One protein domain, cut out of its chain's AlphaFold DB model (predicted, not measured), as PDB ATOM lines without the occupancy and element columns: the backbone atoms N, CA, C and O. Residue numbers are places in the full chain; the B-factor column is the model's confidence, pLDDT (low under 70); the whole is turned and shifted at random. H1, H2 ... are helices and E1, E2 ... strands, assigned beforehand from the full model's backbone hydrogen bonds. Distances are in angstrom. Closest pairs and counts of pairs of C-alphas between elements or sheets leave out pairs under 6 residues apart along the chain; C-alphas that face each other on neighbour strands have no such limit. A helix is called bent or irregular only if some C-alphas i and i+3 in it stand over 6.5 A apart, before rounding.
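What this domain is: This is residues 51 to 154 of the 515 residues of the protein "Concanavalin A-like lectin/glucanases superfamily protein" of Candidatus Kentron sp. LFY (UniProt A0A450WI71). What is the main picture? An elongated row of parts: H1 at one end, then the kinked helix H2, then H3 and H4, and at the other end a small, strongly twisted sheet of three strands. H3 packs on the sheet beside E1 and H4 beside E3, each by a slight contact. What makes it up? The printed part has 104 residues, in the order H1 H2 H3 E1 E2 H4 E3; the class is mixed, helices and strands, and the mixed sheet runs E1 E2 E3, with E1 and E2 antiparallel and E2 and E3 parallel. How large is it? It is compact, with a radius of gyration of the C-alphas of 13.9 A, and spans 48 by 27 by 20 A.

How they stand to each other: How do the helices begin? H1, residues 51 to 59, touches H2, residues 70 to 86, the closest C-alphas being those of Ala 57 and Val 77, 5.4 A apart; H2 touches H1 with residues 74 to 77 alone. H2 is irregular, with C-alphas 78 and 81 at 7.9 A, and has a kink of 65 degrees near residue 80. H2 and H3, residues 92 to 99, form a helical hairpin, opposite ways at a shallow tilt of 26 degrees, closest at the C-alphas of Asp 86 and Gly 92, 4.2 A. How do the strands pair? E1, residues 104 to 109, and E2, residues 118 to 124, form an antiparallel hairpin, with N 105 and O 122 at 2.8 A. E2 and E3, residues 148 to 154, are parallel, with N 121 and O 150 at 2.9 A. What is on the sheet? H3 only grazes it with residues 93 to 98, and H4, residues 132 to 142, only grazes it with residues 132 to 140. E2, H4 and E3 form a strand-helix-strand unit, two parallel neighbour strands with a helix between, with a right-handed crossover. What do the helix backbones show? In H1, H3 and H4 every O i to N i+4 pair is within hydrogen-bond range; in H2 11 of 13 are.

Where its parts are: Where does the first element begin? C-alpha 51 of H1 is at (-33.047, 17.212, 38.605). Which elements are longest? H2 measures 22.9 A from first to last C-alpha, E3 19.6 A, E2 19.5 A and H4 15.3 A. Where does the last element end? C-alpha 154 of E3 is at (-55.798, 47.430, 31.265).

The domain as a whole: What is farthest apart? The C-alphas of Asp 51 and Ala 113, at 47.9 A. Is the printed part continuous? It has no cut, and no link is long. Where is confidence low? Residues 125, 127, 129 and 154 are under 70; the mean pLDDT of the printed part is 87.9.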
ATOM      1  N   ASP A  51     -34.451  16.997  38.218       93.06
ATOM      2  CA  ASP A  51     -33.047  17.212  38.605       93.06
ATOM      3  C   ASP A  51     -32.150  17.548  37.405       93.06
ATOM      4  O   ASP A  51     -31.268  18.399  37.503       93.06
ATOM      5  N   ILE A  52     -32.399  16.922  36.249       94.75
ATOM      6  CA  ILE A  52     -31.685  17.241  35.006       94.75
ATOM      7  C   ILE A  52     -32.102  18.621  34.502       94.75
ATOM      8  O   ILE A  52     -31.253  19.387  34.053       94.75
ATOM      9  N   LEU A  53     -33.382  18.974  34.644       95.62
ATOM     10  CA  LEU A  53     -33.878  20.309  34.324       95.62
ATOM     11  C   LEU A  53     -33.137  21.392  35.116       95.62
ATOM     12  O   LEU A  53     -32.771  22.411  34.543       95.62
ATOM     13  N   ARG A  54     -32.854  21.168  36.406       94.75
ATOM     14  CA  ARG A  54     -32.068  22.105  37.231       94.75
ATOM     15  C   ARG A  54     -30.620  22.242  36.758       94.75
ATOM     16  O   ARG A  54     -30.085  23.346  36.780       94.75
ATOM     17  N   LEU A  55     -29.997  21.153  36.302       95.12
ATOM     18  CA  LEU A  55     -28.656  21.206  35.707       95.12
ATOM     19  C   LEU A  55     -28.658  21.993  34.390       95.12
ATOM     20  O   LEU A  55     -27.784  22.826  34.170       95.12
ATOM     21  N   MET A  56     -29.670  21.778  33.550       95.31
ATOM     22  CA  MET A  56     -29.866  22.544  32.317       95.31
ATOM     23  C   MET A  56     -30.158  24.021  32.584       95.31
ATOM     24  O   MET A  56     -29.698  24.884  31.844       95.31
ATOM     25  N   ALA A  57     -30.932  24.318  33.627       95.56
ATOM     26  CA  ALA A  57     -31.211  25.682  34.050       95.56
ATOM     27  C   ALA A  57     -29.915  26.389  34.465       95.56
ATOM     28  O   ALA A  57     -29.661  27.496  34.008       95.56
ATOM     29  N   PHE A  58     -29.060  25.712  35.237       94.81
ATOM     30  CA  PHE A  58     -27.747  26.227  35.619       94.81
ATOM     31  C   PHE A  58     -26.846  26.514  34.407       94.81
ATOM     32  O   PHE A  58     -26.247  27.580  34.337       94.81
ATOM     33  N   GLU A  59     -26.782  25.604  33.429       94.56
ATOM     34  CA  GLU A  59     -26.012  25.815  32.190       94.56
ATOM     35  C   GLU A  59     -26.497  27.039  31.396       94.56
ATOM     36  O   GLU A  59     -25.700  27.732  30.768       94.56
ATOM     37  N   ARG A  60     -27.804  27.314  31.434       93.88
ATOM     38  CA  ARG A  60     -28.452  28.405  30.693       93.88
ATOM     39  C   ARG A  60     -28.646  29.686  31.509       93.88
ATOM     40  O   ARG A  60     -29.405  30.550  31.082       93.88
ATOM     41  N   ASP A  61     -27.994  29.791  32.666       93.00
ATOM     42  CA  ASP A  61     -28.105  30.929  33.590       93.00
ATOM     43  C   ASP A  61     -29.558  31.262  33.996       93.00
ATOM     44  O   ASP A  61     -29.973  32.412  34.126       93.00
ATOM     45  N   ILE A  62     -30.375  30.222  34.188       94.00
ATOM     46  CA  ILE A  62     -31.759  30.330  34.649       94.00
ATOM     47  C   ILE A  62     -31.827  29.956  36.125       94.00
ATOM     48  O   ILE A  62     -31.656  28.799  36.510       94.00
ATOM     49  N   THR A  63     -32.161  30.942  36.954       91.19
ATOM     50  CA  THR A  63     -32.398  30.724  38.382       91.19
ATOM     51  C   THR A  63     -33.867  30.323  38.622       91.19
ATOM     52  O   THR A  63     -34.766  31.003  38.103       91.19
ATOM     53  N   PRO A  64     -34.133  29.231  39.371       88.81
ATOM     54  CA  PRO A  64     -35.487  28.846  39.767       88.81
ATOM     55  C   PRO A  64     -36.142  29.928  40.627       88.81
ATOM     56  O   PRO A  64     -35.490  30.512  41.491       88.81
ATOM     57  N   PHE A  65     -37.425  30.177  40.396       88.75
ATOM     58  CA  PHE A  65     -38.230  31.092  41.198       88.75
ATOM     59  C   PHE A  65     -39.060  30.310  42.224       88.75
ATOM     60  O   PHE A  65     -39.762  29.356  41.883       88.75
ATOM     61  N   ASP A  66     -39.000  30.713  43.493       84.25
ATOM     62  CA  ASP A  66     -39.735  30.040  44.564       84.25
ATOM     63  C   ASP A  66     -41.249  30.230  44.387       84.25
ATOM     64  O   ASP A  66     -41.773  31.335  44.483       84.25
ATOM     65  N   GLY A  67     -41.963  29.131  44.131       81.44
ATOM     66  CA  GLY A  67     -43.410  29.145  43.897       81.44
ATOM     67  C   GLY A  67     -43.829  29.220  42.426       81.44
ATOM     68  O   GLY A  67     -45.030  29.255  42.158       81.44
ATOM     69  N   GLU A  68     -42.894  29.189  41.464       86.81
ATOM     70  CA  GLU A  68     -43.275  29.006  40.056       86.81
ATOM     71  C   GLU A  68     -43.798  27.588  39.799       86.81
ATOM     72  O   GLU A  68     -43.368  26.606  40.412       86.81
ATOM     73  N   ASN A  69     -44.736  27.469  38.859       87.44
ATOM     74  CA  ASN A  69     -45.179  26.160  38.405       87.44
ATOM     75  C   ASN A  69     -44.086  25.504  37.529       87.44
ATOM     76  O   ASN A  69     -43.306  26.179  36.850       87.44
ATOM     77  N   GLU A  70     -44.042  24.170  37.515       89.81
ATOM     78  CA  GLU A  70     -43.003  23.428  36.789       89.81
ATOM     79  C   GLU A  70     -43.035  23.685  35.270       89.81
ATOM     80  O   GLU A  70     -41.990  23.700  34.624       89.81
ATOM     81  N   GLN A  71     -44.215  23.923  34.687       90.62
ATOM     82  CA  GLN A  71     -44.354  24.185  33.250       90.62
ATOM     83  C   GLN A  71     -43.701  25.514  32.848       90.62
ATOM     84  O   GLN A  71     -42.950  25.556  31.876       90.62
ATOM     85  N   SER A  72     -43.920  26.575  33.620       88.94
ATOM     86  CA  SER A  72     -43.304  27.889  33.446       88.94
ATOM     87  C   SER A  72     -41.790  27.801  33.609       88.94
ATOM     88  O   SER A  72     -41.062  28.340  32.776       88.94
ATOM     89  N   PHE A  73     -41.299  27.045  34.597       93.38
ATOM     90  CA  PHE A  73     -39.862  26.808  34.748       93.38
ATOM     91  C   PHE A  73     -39.269  26.097  33.522       93.38
ATOM     92  O   PHE A  73     -38.249  26.524  32.981       93.38
ATOM     93  N   ARG A  74     -39.939  25.055  33.011       95.69
ATOM     94  CA  ARG A  74     -39.514  24.341  31.794       95.69
ATOM     95  C   ARG A  74     -39.483  25.244  30.565       95.69
ATOM     96  O   ARG A  74     -38.515  25.185  29.813       95.69
ATOM     97  N   LEU A  75     -40.493  26.095  30.377       94.69
ATOM     98  CA  LEU A  75     -40.529  27.064  29.277       94.69
ATOM     99  C   LEU A  75     -39.379  28.070  29.368       94.69
ATOM    100  O   LEU A  75     -38.735  28.350  28.358       94.69
ATOM    101  N   ARG A  76     -39.061  28.562  30.572       94.25
ATOM    102  CA  ARG A  76     -37.914  29.457  30.787       94.25
ATOM    103  C   ARG A  76     -36.592  28.789  30.422       94.25
ATOM    104  O   ARG A  76     -35.764  29.416  29.773       94.25
ATOM    105  N   VAL A  77     -36.402  27.525  30.801       95.75
ATOM    106  CA  VAL A  77     -35.176  26.772  30.484       95.75
ATOM    107  C   VAL A  77     -35.080  26.439  28.992       95.75
ATOM    108  O   VAL A  77     -33.990  26.512  28.430       95.75
ATOM    109  N   GLU A  78     -36.194  26.093  28.348       96.00
ATOM    110  CA  GLU A  78     -36.256  25.835  26.904       96.00
ATOM    111  C   GLU A  78     -35.893  27.081  26.090       96.00
ATOM    112  O   GLU A  78     -35.051  27.034  25.195       96.00
ATOM    113  N   HIS A  79     -36.525  28.209  26.414       96.12
ATOM    114  CA  HIS A  79     -36.426  29.436  25.630       96.12
ATOM    115  C   HIS A  79     -35.301  30.371  26.088       96.12
ATOM    116  O   HIS A  79     -35.146  31.444  25.508       96.12
ATOM    117  N   ALA A  80     -34.480  29.976  27.068       94.88
ATOM    118  CA  ALA A  80     -33.425  30.821  27.628       94.88
ATOM    119  C   ALA A  80     -32.503  31.462  26.572       94.88
ATOM    120  O   ALA A  80     -32.327  32.678  26.639       94.88
ATOM    121  N   PRO A  81     -31.972  30.739  25.559       92.12
ATOM    122  CA  PRO A  81     -31.085  31.355  24.571       92.12
ATOM    123  C   PRO A  81     -31.789  32.428  23.735       92.12
ATOM    124  O   PRO A  81     -31.243  33.506  23.520       92.12
ATOM    125  N   ALA A  82     -33.023  32.156  23.301       94.25
ATOM    126  CA  ALA A  82     -33.812  33.104  22.523       94.25
ATOM    127  C   ALA A  82     -34.209  34.326  23.367       94.25
ATOM    128  O   ALA A  82     -34.177  35.454  22.885       94.25
ATOM    129  N   ASN A  83     -34.523  34.117  24.646       94.44
ATOM    130  CA  ASN A  83     -34.889  35.195  25.559       94.44
ATOM    131  C   ASN A  83     -33.707  36.111  25.891       94.44
ATOM    132  O   ASN A  83     -33.915  37.300  26.095       94.44
ATOM    133  N   VAL A  84     -32.475  35.591  25.918       91.81
ATOM    134  CA  VAL A  84     -31.266  36.418  26.078       91.81
ATOM    135  C   VAL A  84     -31.031  37.302  24.851       91.81
ATOM    136  O   VAL A  84     -30.649  38.455  25.010       91.81
ATOM    137  N   ILE A  85     -31.285  36.791  23.642       92.31
ATOM    138  CA  ILE A  85     -31.151  37.569  22.396       92.31
ATOM    139  C   ILE A  85     -32.176  38.710  22.349       92.31
ATOM    140  O   ILE A  85     -31.844  39.824  21.961       92.31
ATOM    141  N   ASP A  86     -33.407  38.436  22.771       93.00
ATOM    142  CA  ASP A  86     -34.506  39.406  22.757       93.00
ATOM    143  C   ASP A  86     -34.489  40.383  23.951       93.00
ATOM    144  O   ASP A  86     -35.247  41.361  23.971       93.00
ATOM    145  N   ALA A  87     -33.636  40.138  24.949       91.38
ATOM    146  CA  ALA A  87     -33.592  40.898  26.191       91.38
ATOM    147  C   ALA A  87     -33.351  42.397  25.948       91.38
ATOM    148  O   ALA A  87     -32.535  42.812  25.127       91.38
ATOM    149  N   GLY A  88     -34.064  43.231  26.703       84.75
ATOM    150  CA  GLY A  88     -33.904  44.683  26.675       84.75
ATOM    151  C   GLY A  88     -34.334  45.384  25.380       84.75
ATOM    152  O   GLY A  88     -34.079  46.580  25.250       84.75
ATOM    153  N   SER A  89     -34.991  44.722  24.429       86.31
ATOM    154  CA  SER A  89     -35.556  45.380  23.238       86.31
ATOM    155  C   SER A  89     -37.072  45.576  23.372       86.31
ATOM    156  O   SER A  89     -37.729  44.774  24.034       86.31
ATOM    157  N   ARG A  90     -37.622  46.638  22.754       86.19
ATOM    158  CA  ARG A  90     -39.078  46.904  22.738       86.19
ATOM    159  C   ARG A  90     -39.835  45.769  22.053       86.19
ATOM    160  O   ARG A  90     -40.815  45.281  22.586       86.19
ATOM    161  N   GLU A  91     -39.291  45.274  20.945       86.44
ATOM    162  CA  GLU A  91     -39.872  44.162  20.183       86.44
ATOM    163  C   GLU A  91     -39.633  42.785  20.818       86.44
ATOM    164  O   GLU A  91     -40.392  41.838  20.611       86.44
ATOM    165  N   GLY A  92     -38.549  42.629  21.579       89.31
ATOM    166  CA  GLY A  92     -38.180  41.346  22.171       89.31
ATOM    167  C   GLY A  92     -38.945  41.023  23.445       89.31
ATOM    168  O   GLY A  92     -39.242  39.855  23.692       89.31
ATOM    169  N   PHE A  93     -39.327  42.032  24.226       90.62
ATOM    170  CA  PHE A  93     -40.138  41.851  25.429       90.62
ATOM    171  C   PHE A  93     -41.468  41.124  25.151       90.62
ATOM    172  O   PHE A  93     -41.697  40.085  25.783       90.62
ATOM    173  N   PRO A  94     -42.289  41.544  24.165       90.31
ATOM    174  CA  PRO A  94     -43.486  40.810  23.756       90.31
ATOM    175  C   PRO A  94     -43.201  39.343  23.414       90.31
ATOM    176  O   PRO A  94     -43.890  38.442  23.896       90.31
ATOM    177  N   ARG A  95     -42.122  39.067  22.666       93.06
ATOM    178  CA  ARG A  95     -41.721  37.696  22.299       93.06
ATOM    179  C   ARG A  95     -41.315  36.852  23.504       93.06
ATOM    180  O   ARG A  95     -41.638  35.664  23.557       93.06
ATOM    181  N   ILE A  96     -40.605  37.440  24.469       92.94
ATOM    182  CA  ILE A  96     -40.216  36.759  25.709       92.94
ATOM    183  C   ILE A  96     -41.471  36.345  26.475       92.94
ATOM    184  O   ILE A  96     -41.601  35.172  26.824       92.94
ATOM    185  N   PHE A  97     -42.409  37.269  26.699       91.50
ATOM    186  CA  PHE A  97     -43.644  36.961  27.419       91.50
ATOM    187  C   PHE A  97     -44.480  35.911  26.680       91.50
ATOM    188  O   PHE A  97     -44.891  34.929  27.305       91.50
ATOM    189  N   GLN A  98     -44.609  36.023  25.355       91.50
ATOM    190  CA  GLN A  98     -45.363  35.072  24.535       91.50
ATOM    191  C   GLN A  98     -44.822  33.638  24.664       91.50
ATOM    192  O   GLN A  98     -45.588  32.695  24.870       91.50
ATOM    193  N   ARG A  99     -43.494  33.451  24.627       92.69
ATOM    194  CA  ARG A  99     -42.854  32.132  24.834       92.69
ATOM    195  C   ARG A  99     -43.098  31.558  26.227       92.69
ATOM    196  O   ARG A  99     -43.083  30.341  26.404       92.69
ATOM    197  N   LEU A 100     -43.298  32.422  27.217       89.62
ATOM    198  CA  LEU A 100     -43.605  32.039  28.594       89.62
ATOM    199  C   LEU A 100     -45.110  31.843  28.839       89.62
ATOM    200  O   LEU A 100     -45.494  31.512  29.962       89.62
ATOM    201  N   GLY A 101     -45.945  31.988  27.804       86.44
ATOM    202  CA  GLY A 101     -47.397  31.822  27.882       86.44
ATOM    203  C   GLY A 101     -48.119  33.025  28.489       86.44
ATOM    204  O   GLY A 101     -49.184  32.857  29.078       86.44
ATOM    205  N   MET A 102     -47.523  34.214  28.395       85.44
ATOM    206  CA  MET A 102     -48.106  35.481  28.833       85.44
ATOM    207  C   MET A 102     -48.174  36.436  27.647       85.44
ATOM    208  O   MET A 102     -47.279  36.455  26.810       85.44
ATOM    209  N   GLU A 103     -49.217  37.243  27.580       83.88
ATOM    210  CA  GLU A 103     -49.360  38.249  26.536       83.88
ATOM    211  C   GLU A 103     -49.033  39.620  27.120       83.88
ATOM    212  O   GLU A 103     -49.639  40.041  28.107       83.88
ATOM    213  N   LEU A 104     -48.024  40.272  26.545       87.94
ATOM    214  CA  LEU A 104     -47.721  41.672  26.806       87.94
ATOM    215  C   LEU A 104     -48.445  42.479  25.729       87.94
ATOM    216  O   LEU A 104     -48.165  42.277  24.550       87.94
ATOM    217  N   LEU A 105     -49.375  43.337  26.143       84.38
ATOM    218  CA  LEU A 105     -50.197  44.133  25.232       84.38
ATOM    219  C   LEU A 105     -49.404  45.311  24.676       84.38
ATOM    220  O   LEU A 105     -49.429  45.555  23.475       84.38
ATOM    221  N   ASP A 106     -48.676  46.005  25.549       84.00
ATOM    222  CA  ASP A 106     -47.857  47.140  25.147       84.00
ATOM    223  C   ASP A 106     -46.647  47.341  26.069       84.00
ATOM    224  O   ASP A 106     -46.598  46.885  27.220       84.00
ATOM    225  N   GLN A 107     -45.652  48.038  25.530       88.88
ATOM    226  CA  GLN A 107     -44.493  48.554  26.234       88.88
ATOM    227  C   GLN A 107     -44.391  50.058  25.979       88.88
ATOM    228  O   GLN A 107     -43.869  50.501  24.950       88.88
ATOM    229  N   GLU A 108     -44.821  50.837  26.966       87.81
ATOM    230  CA  GLU A 108     -44.734  52.291  26.936       87.81
ATOM    231  C   GLU A 108     -43.356  52.728  27.452       87.81
ATOM    232  O   GLU A 108     -42.964  52.466  28.597       87.81
ATOM    233  N   GLU A 109     -42.605  53.427  26.603       86.12
ATOM    234  CA  GLU A 109     -41.359  54.093  26.976       86.12
ATOM    235  C   GLU A 109     -41.552  55.612  26.895       86.12
ATOM    236  O   GLU A 109     -42.185  56.108  25.968       86.12
ATOM    237  N   ARG A 110     -40.951  56.369  27.825       84.19
ATOM    238  CA  ARG A 110     -40.933  57.850  27.811       84.19
ATOM    239  C   ARG A 110     -42.318  58.524  27.862       84.19
ATOM    240  O   ARG A 110     -42.453  59.654  27.405       84.19
ATOM    241  N   PHE A 111     -43.312  57.867  28.462       75.94
ATOM    242  CA  PHE A 111     -44.657  58.426  28.662       75.94
ATOM    243  C   PHE A 111     -44.688  59.575  29.690       75.94
ATOM    244  O   PHE A 111     -45.567  60.431  29.638       75.94
ATOM    245  N   ASP A 112     -43.727  59.613  30.622       79.75
ATOM    246  CA  ASP A 112     -43.581  60.664  31.630       79.75
ATOM    247  C   ASP A 112     -42.321  61.502  31.356       79.75
ATOM    248  O   ASP A 112     -41.203  60.980  31.279       79.75
ATOM    249  N   ALA A 113     -42.509  62.819  31.224       78.12
ATOM    250  CA  ALA A 113     -41.437  63.783  30.999       78.12
ATOM    251  C   ALA A 113     -40.456  63.881  32.184       78.12
ATOM    252  O   ALA A 113     -39.280  64.181  31.974       78.12
ATOM    253  N   GLU A 114     -40.907  63.612  33.415       82.31
ATOM    254  CA  GLU A 114     -40.050  63.579  34.606       82.31
ATOM    255  C   GLU A 114     -39.384  62.206  34.781       82.31
ATOM    256  O   GLU A 114     -38.175  62.126  35.021       82.31
ATOM    257  N   ASN A 115     -40.136  61.114  34.601       85.12
ATOM    258  CA  ASN A 115     -39.661  59.735  34.773       85.12
ATOM    259  C   ASN A 115     -39.333  59.030  33.446       85.12
ATOM    260  O   ASN A 115     -39.762  57.907  33.187       85.12
ATOM    261  N   TRP A 116     -38.491  59.654  32.622       85.56
ATOM    262  CA  TRP A 116     -38.075  59.125  31.314       85.56
ATOM    263  C   TRP A 116     -37.320  57.778  31.365       85.56
ATOM    264  O   TRP A 116     -37.047  57.178  30.322       85.56
ATOM    265  N   ASP A 117     -36.912  57.321  32.554       86.75
ATOM    266  CA  ASP A 117     -36.247  56.038  32.789       86.75
ATOM    267  C   ASP A 117     -37.182  54.895  33.203       86.75
ATOM    268  O   ASP A 117     -36.710  53.760  33.347       86.75
ATOM    269  N   VAL A 118     -38.476  55.179  33.366       89.31
ATOM    270  CA  VAL A 118     -39.512  54.187  33.661       89.31
ATOM    271  C   VAL A 118     -40.079  53.625  32.356       89.31
ATOM    272  O   VAL A 118     -40.421  54.363  31.435       89.31
ATOM    273  N   ILE A 119     -40.151  52.298  32.283       91.19
ATOM    274  CA  ILE A 119     -40.808  51.537  31.222       91.19
ATOM    275  C   ILE A 119     -42.038  50.877  31.834       91.19
ATOM    276  O   ILE A 119     -41.914  50.112  32.799       91.19
ATOM    277  N   ARG A 120     -43.214  51.155  31.274       90.56
ATOM    278  CA  ARG A 120     -44.459  50.512  31.689       90.56
ATOM    279  C   ARG A 120     -44.739  49.327  30.782       90.56
ATOM    280  O   ARG A 120     -44.722  49.442  29.562       90.56
ATOM    281  N   LEU A 121     -44.971  48.177  31.404       91.19
ATOM    282  CA  LEU A 121     -45.363  46.946  30.732       91.19
ATOM    283  C   LEU A 121     -46.847  46.712  30.992       91.19
ATOM    284  O   LEU A 121     -47.250  46.521  32.146       91.19
ATOM    285  N   VAL A 122     -47.638  46.758  29.923       87.06
ATOM    286  CA  VAL A 122     -49.097  46.663  29.971       87.06
ATOM    287  C   VAL A 122     -49.518  45.227  29.690       87.06
ATOM    288  O   VAL A 122     -49.171  44.648  28.660       87.06
ATOM    289  N   PHE A 123     -50.274  44.643  30.613       86.19
ATOM    290  CA  PHE A 123     -50.812  43.291  30.495       86.19
ATOM    291  C   PHE A 123     -52.344  43.311  30.507       86.19
ATOM    292  O   PHE A 123     -52.963  44.228  31.050       86.19
ATOM    293  N   ALA A 124     -52.955  42.263  29.954       77.62
ATOM    294  CA  ALA A 124     -54.395  42.042  30.062       77.62
ATOM    295  C   ALA A 124     -54.835  41.853  31.527       77.62
ATOM    296  O   ALA A 124     -54.064  41.351  32.360       77.62
ATOM    297  N   ASP A 125     -56.081  42.219  31.837       66.88
ATOM    298  CA  ASP A 125     -56.639  42.048  33.179       66.88
ATOM    299  C   ASP A 125     -56.546  40.580  33.653       66.88
ATOM    300  O   ASP A 125     -56.697  39.617  32.895       66.88
ATOM    301  N   GLY A 126     -56.189  40.398  34.924       70.50
ATOM    302  CA  GLY A 126     -55.950  39.094  35.542       70.50
ATOM    303  C   GLY A 126     -54.612  38.419  35.200       70.50
ATOM    304  O   GLY A 126     -54.257  37.434  35.855       70.50
ATOM    305  N   ALA A 127     -53.820  38.927  34.245       68.44
ATOM    306  CA  ALA A 127     -52.518  38.339  33.904       68.44
ATOM    307  C   ALA A 127     -51.468  38.538  35.014       68.44
ATOM    308  O   ALA A 127     -50.661  37.636  35.277       68.44
ATOM    309  N   ILE A 128     -51.521  39.691  35.694       70.31
ATOM    310  CA  ILE A 128     -50.615  40.084  36.787       70.31
ATOM    311  C   ILE A 128     -51.038  39.465  38.131       70.31
ATOM    312  O   ILE A 128     -50.195  39.173  38.988       70.31
ATOM    313  N   THR A 129     -52.335  39.214  38.322       69.50
ATOM    314  CA  THR A 129     -52.907  38.762  39.597       69.50
ATOM    315  C   THR A 129     -52.299  37.430  40.049       69.50
ATOM    316  O   THR A 129     -52.456  36.391  39.412       69.50
ATOM    317  N   GLY A 130     -51.580  37.457  41.178       70.38
ATOM    318  CA  GLY A 130     -50.892  36.288  41.743       70.38
ATOM    319  C   GLY A 130     -49.562  35.919  41.069       70.38
ATOM    320  O   GLY A 130     -48.987  34.888  41.414       70.38
ATOM    321  N   ARG A 131     -49.066  36.737  40.128       75.62
ATOM    322  CA  ARG A 131     -47.800  36.521  39.400       75.62
ATOM    323  C   ARG A 131     -46.825  37.703  39.465       75.62
ATOM    324  O   ARG A 131     -45.767  37.621  38.850       75.62
ATOM    325  N   ASP A 132     -47.135  38.762  40.219       82.38
ATOM    326  CA  ASP A 132     -46.307  39.979  40.317       82.38
ATOM    327  C   ASP A 132     -44.837  39.677  40.655       82.38
ATOM    328  O   ASP A 132     -43.931  40.138  39.964       82.38
ATOM    329  N   ASP A 133     -44.579  38.818  41.643       87.19
ATOM    330  CA  ASP A 133     -43.208  38.468  42.026       87.19
ATOM    331  C   ASP A 133     -42.446  37.743  40.902       87.19
ATOM    332  O   ASP A 133     -41.262  38.015  40.676       87.19
ATOM    333  N   LEU A 134     -43.127  36.866  40.155       87.00
ATOM    334  CA  LEU A 134     -42.553  36.173  38.999       87.00
ATOM    335  C   LEU A 134     -42.280  37.154  37.852       87.00
ATOM    336  O   LEU A 134     -41.232  37.076  37.217       87.00
ATOM    337  N   LEU A 135     -43.183  38.104  37.602       89.12
ATOM    338  CA  LEU A 135     -42.984  39.142  36.592       89.12
ATOM    339  C   LEU A 135     -41.794  40.034  36.954       89.12
ATOM    340  O   LEU A 135     -40.906  40.229  36.125       89.12
ATOM    341  N   ARG A 136     -41.697  40.497  38.209       89.50
ATOM    342  CA  ARG A 136     -40.519  41.235  38.703       89.50
ATOM    343  C   ARG A 136     -39.245  40.424  38.528       89.50
ATOM    344  O   ARG A 136     -38.208  40.980  38.175       89.50
ATOM    345  N   PHE A 137     -39.310  39.120  38.776       90.25
ATOM    346  CA  PHE A 137     -38.179  38.224  38.601       90.25
ATOM    347  C   PHE A 137     -37.742  38.120  37.132       90.25
ATOM    348  O   PHE A 137     -36.561  38.275  36.827       90.25
ATOM    349  N   ILE A 138     -38.686  37.920  36.211       90.44
ATOM    350  CA  ILE A 138     -38.429  37.843  34.765       90.44
ATOM    351  C   ILE A 138     -37.855  39.165  34.250       90.44
ATOM    352  O   ILE A 138     -36.853  39.171  33.536       90.44
ATOM    353  N   VAL A 139     -38.434  40.292  34.662       92.06
ATOM    354  CA  VAL A 139     -37.959  41.627  34.282       92.06
ATOM    355  C   VAL A 139     -36.558  41.905  34.822       92.06
ATOM    356  O   VAL A 139     -35.757  42.521  34.131       92.06
ATOM    357  N   ARG A 140     -36.197  41.416  36.014       90.19
ATOM    358  CA  ARG A 140     -34.814  41.524  36.510       90.19
ATOM    359  C   ARG A 140     -33.817  40.736  35.664       90.19
ATOM    360  O   ARG A 140     -32.677  41.167  35.545       90.19
ATOM    361  N   GLN A 141     -34.236  39.602  35.105       89.94
ATOM    362  CA  GLN A 141     -33.371  38.757  34.282       89.94
ATOM    363  C   GLN A 141     -33.181  39.322  32.867       89.94
ATOM    364  O   GLN A 141     -32.076  39.273  32.338       89.94
ATOM    365  N   TYR A 142     -34.251  39.831  32.248       92.94
ATOM    366  CA  TYR A 142     -34.252  40.201  30.825       92.94
ATOM    367  C   TYR A 142     -34.417  41.704  30.560       92.94
ATOM    368  O   TYR A 142     -34.364  42.141  29.411       92.94
ATOM    369  N   GLY A 143     -34.639  42.505  31.600       90.81
ATOM    370  CA  GLY A 143     -34.780  43.953  31.509       90.81
ATOM    371  C   GLY A 143     -33.453  44.684  31.334       90.81
ATOM    372  O   GLY A 143     -32.368  44.162  31.587       90.81
ATOM    373  N   ARG A 144     -33.545  45.945  30.909       89.19
ATOM    374  CA  ARG A 144     -32.397  46.850  30.804       89.19
ATOM    375  C   ARG A 144     -31.902  47.209  32.207       89.19
ATOM    376  O   ARG A 144     -32.683  47.626  33.057       89.19
ATOM    377  N   THR A 145     -30.593  47.130  32.429       81.56
ATOM    378  CA  THR A 145     -29.958  47.360  33.741       81.56
ATOM    379  C   THR A 145     -30.141  48.775  34.300       81.56
ATOM    380  O   THR A 145     -30.067  48.963  35.510       81.56
ATOM    381  N   THR A 146     -30.386  49.773  33.446       84.00
ATOM    382  CA  THR A 146     -30.528  51.191  33.823       84.00
ATOM    383  C   THR A 146     -31.957  51.721  33.677       84.00
ATOM    384  O   THR A 146     -32.156  52.932  33.583       84.00
ATOM    385  N   ARG A 147     -32.958  50.831  33.631       89.50
ATOM    386  CA  ARG A 147     -34.375  51.201  33.520       89.50
ATOM    387  C   ARG A 147     -35.183  50.668  34.692       89.50
ATOM    388  O   ARG A 147     -34.928  49.574  35.194       89.50
ATOM    389  N   ARG A 148     -36.160  51.460  35.123       91.62
ATOM    390  CA  ARG A 148     -37.154  51.059  36.119       91.62
ATOM    391  C   ARG A 148     -38.367  50.510  35.383       91.62
ATOM    392  O   ARG A 148     -38.737  51.037  34.345       91.62
ATOM    393  N   TYR A 149     -38.962  49.451  35.913       93.00
ATOM    394  CA  TYR A 149     -40.117  48.812  35.297       93.00
ATOM    395  C   TYR A 149     -41.318  48.895  36.224       93.00
ATOM    396  O   TYR A 149     -41.207  48.583  37.414       93.00
ATOM    397  N   GLU A 150     -42.452  49.280  35.657       90.31
ATOM    398  CA  GLU A 150     -43.753  49.223  36.307       90.31
ATOM    399  C   GLU A 150     -44.712  48.352  35.501       90.31
ATOM    400  O   GLU A 150     -44.567  48.188  34.287       90.31
ATOM    401  N   PHE A 151     -45.671  47.757  36.200       89.88
ATOM    402  CA  PHE A 151     -46.691  46.913  35.601       89.88
ATOM    403  C   PHE A 151     -48.019  47.640  35.663       89.88
ATOM    404  O   PHE A 151     -48.392  48.137  36.727       89.88
ATOM    405  N   ALA A 152     -48.720  47.664  34.538       85.31
ATOM    406  CA  ALA A 152     -50.082  48.152  34.454       85.31
ATOM    407  C   ALA A 152     -50.985  47.039  33.917       85.31
ATOM    408  O   ALA A 152     -50.578  46.245  33.066       85.31
ATOM    409  N   THR A 153     -52.200  46.976  34.449       79.75
ATOM    410  CA  THR A 153     -53.303  46.222  33.854       79.75
ATOM    411  C   THR A 153     -54.165  47.189  33.057       79.75
ATOM    412  O   THR A 153     -54.336  48.339  33.464       79.75
ATOM    413  N   TYR A 154     -54.718  46.723  31.944       69.31
ATOM    414  CA  TYR A 154     -55.798  47.430  31.265       69.31
ATOM    415  C   TYR A 154     -57.137  46.847  31.735       69.31
ATOM    416  O   TYR A 154     -57.419  45.679  31.459       69.31
TER     417      TYR A 154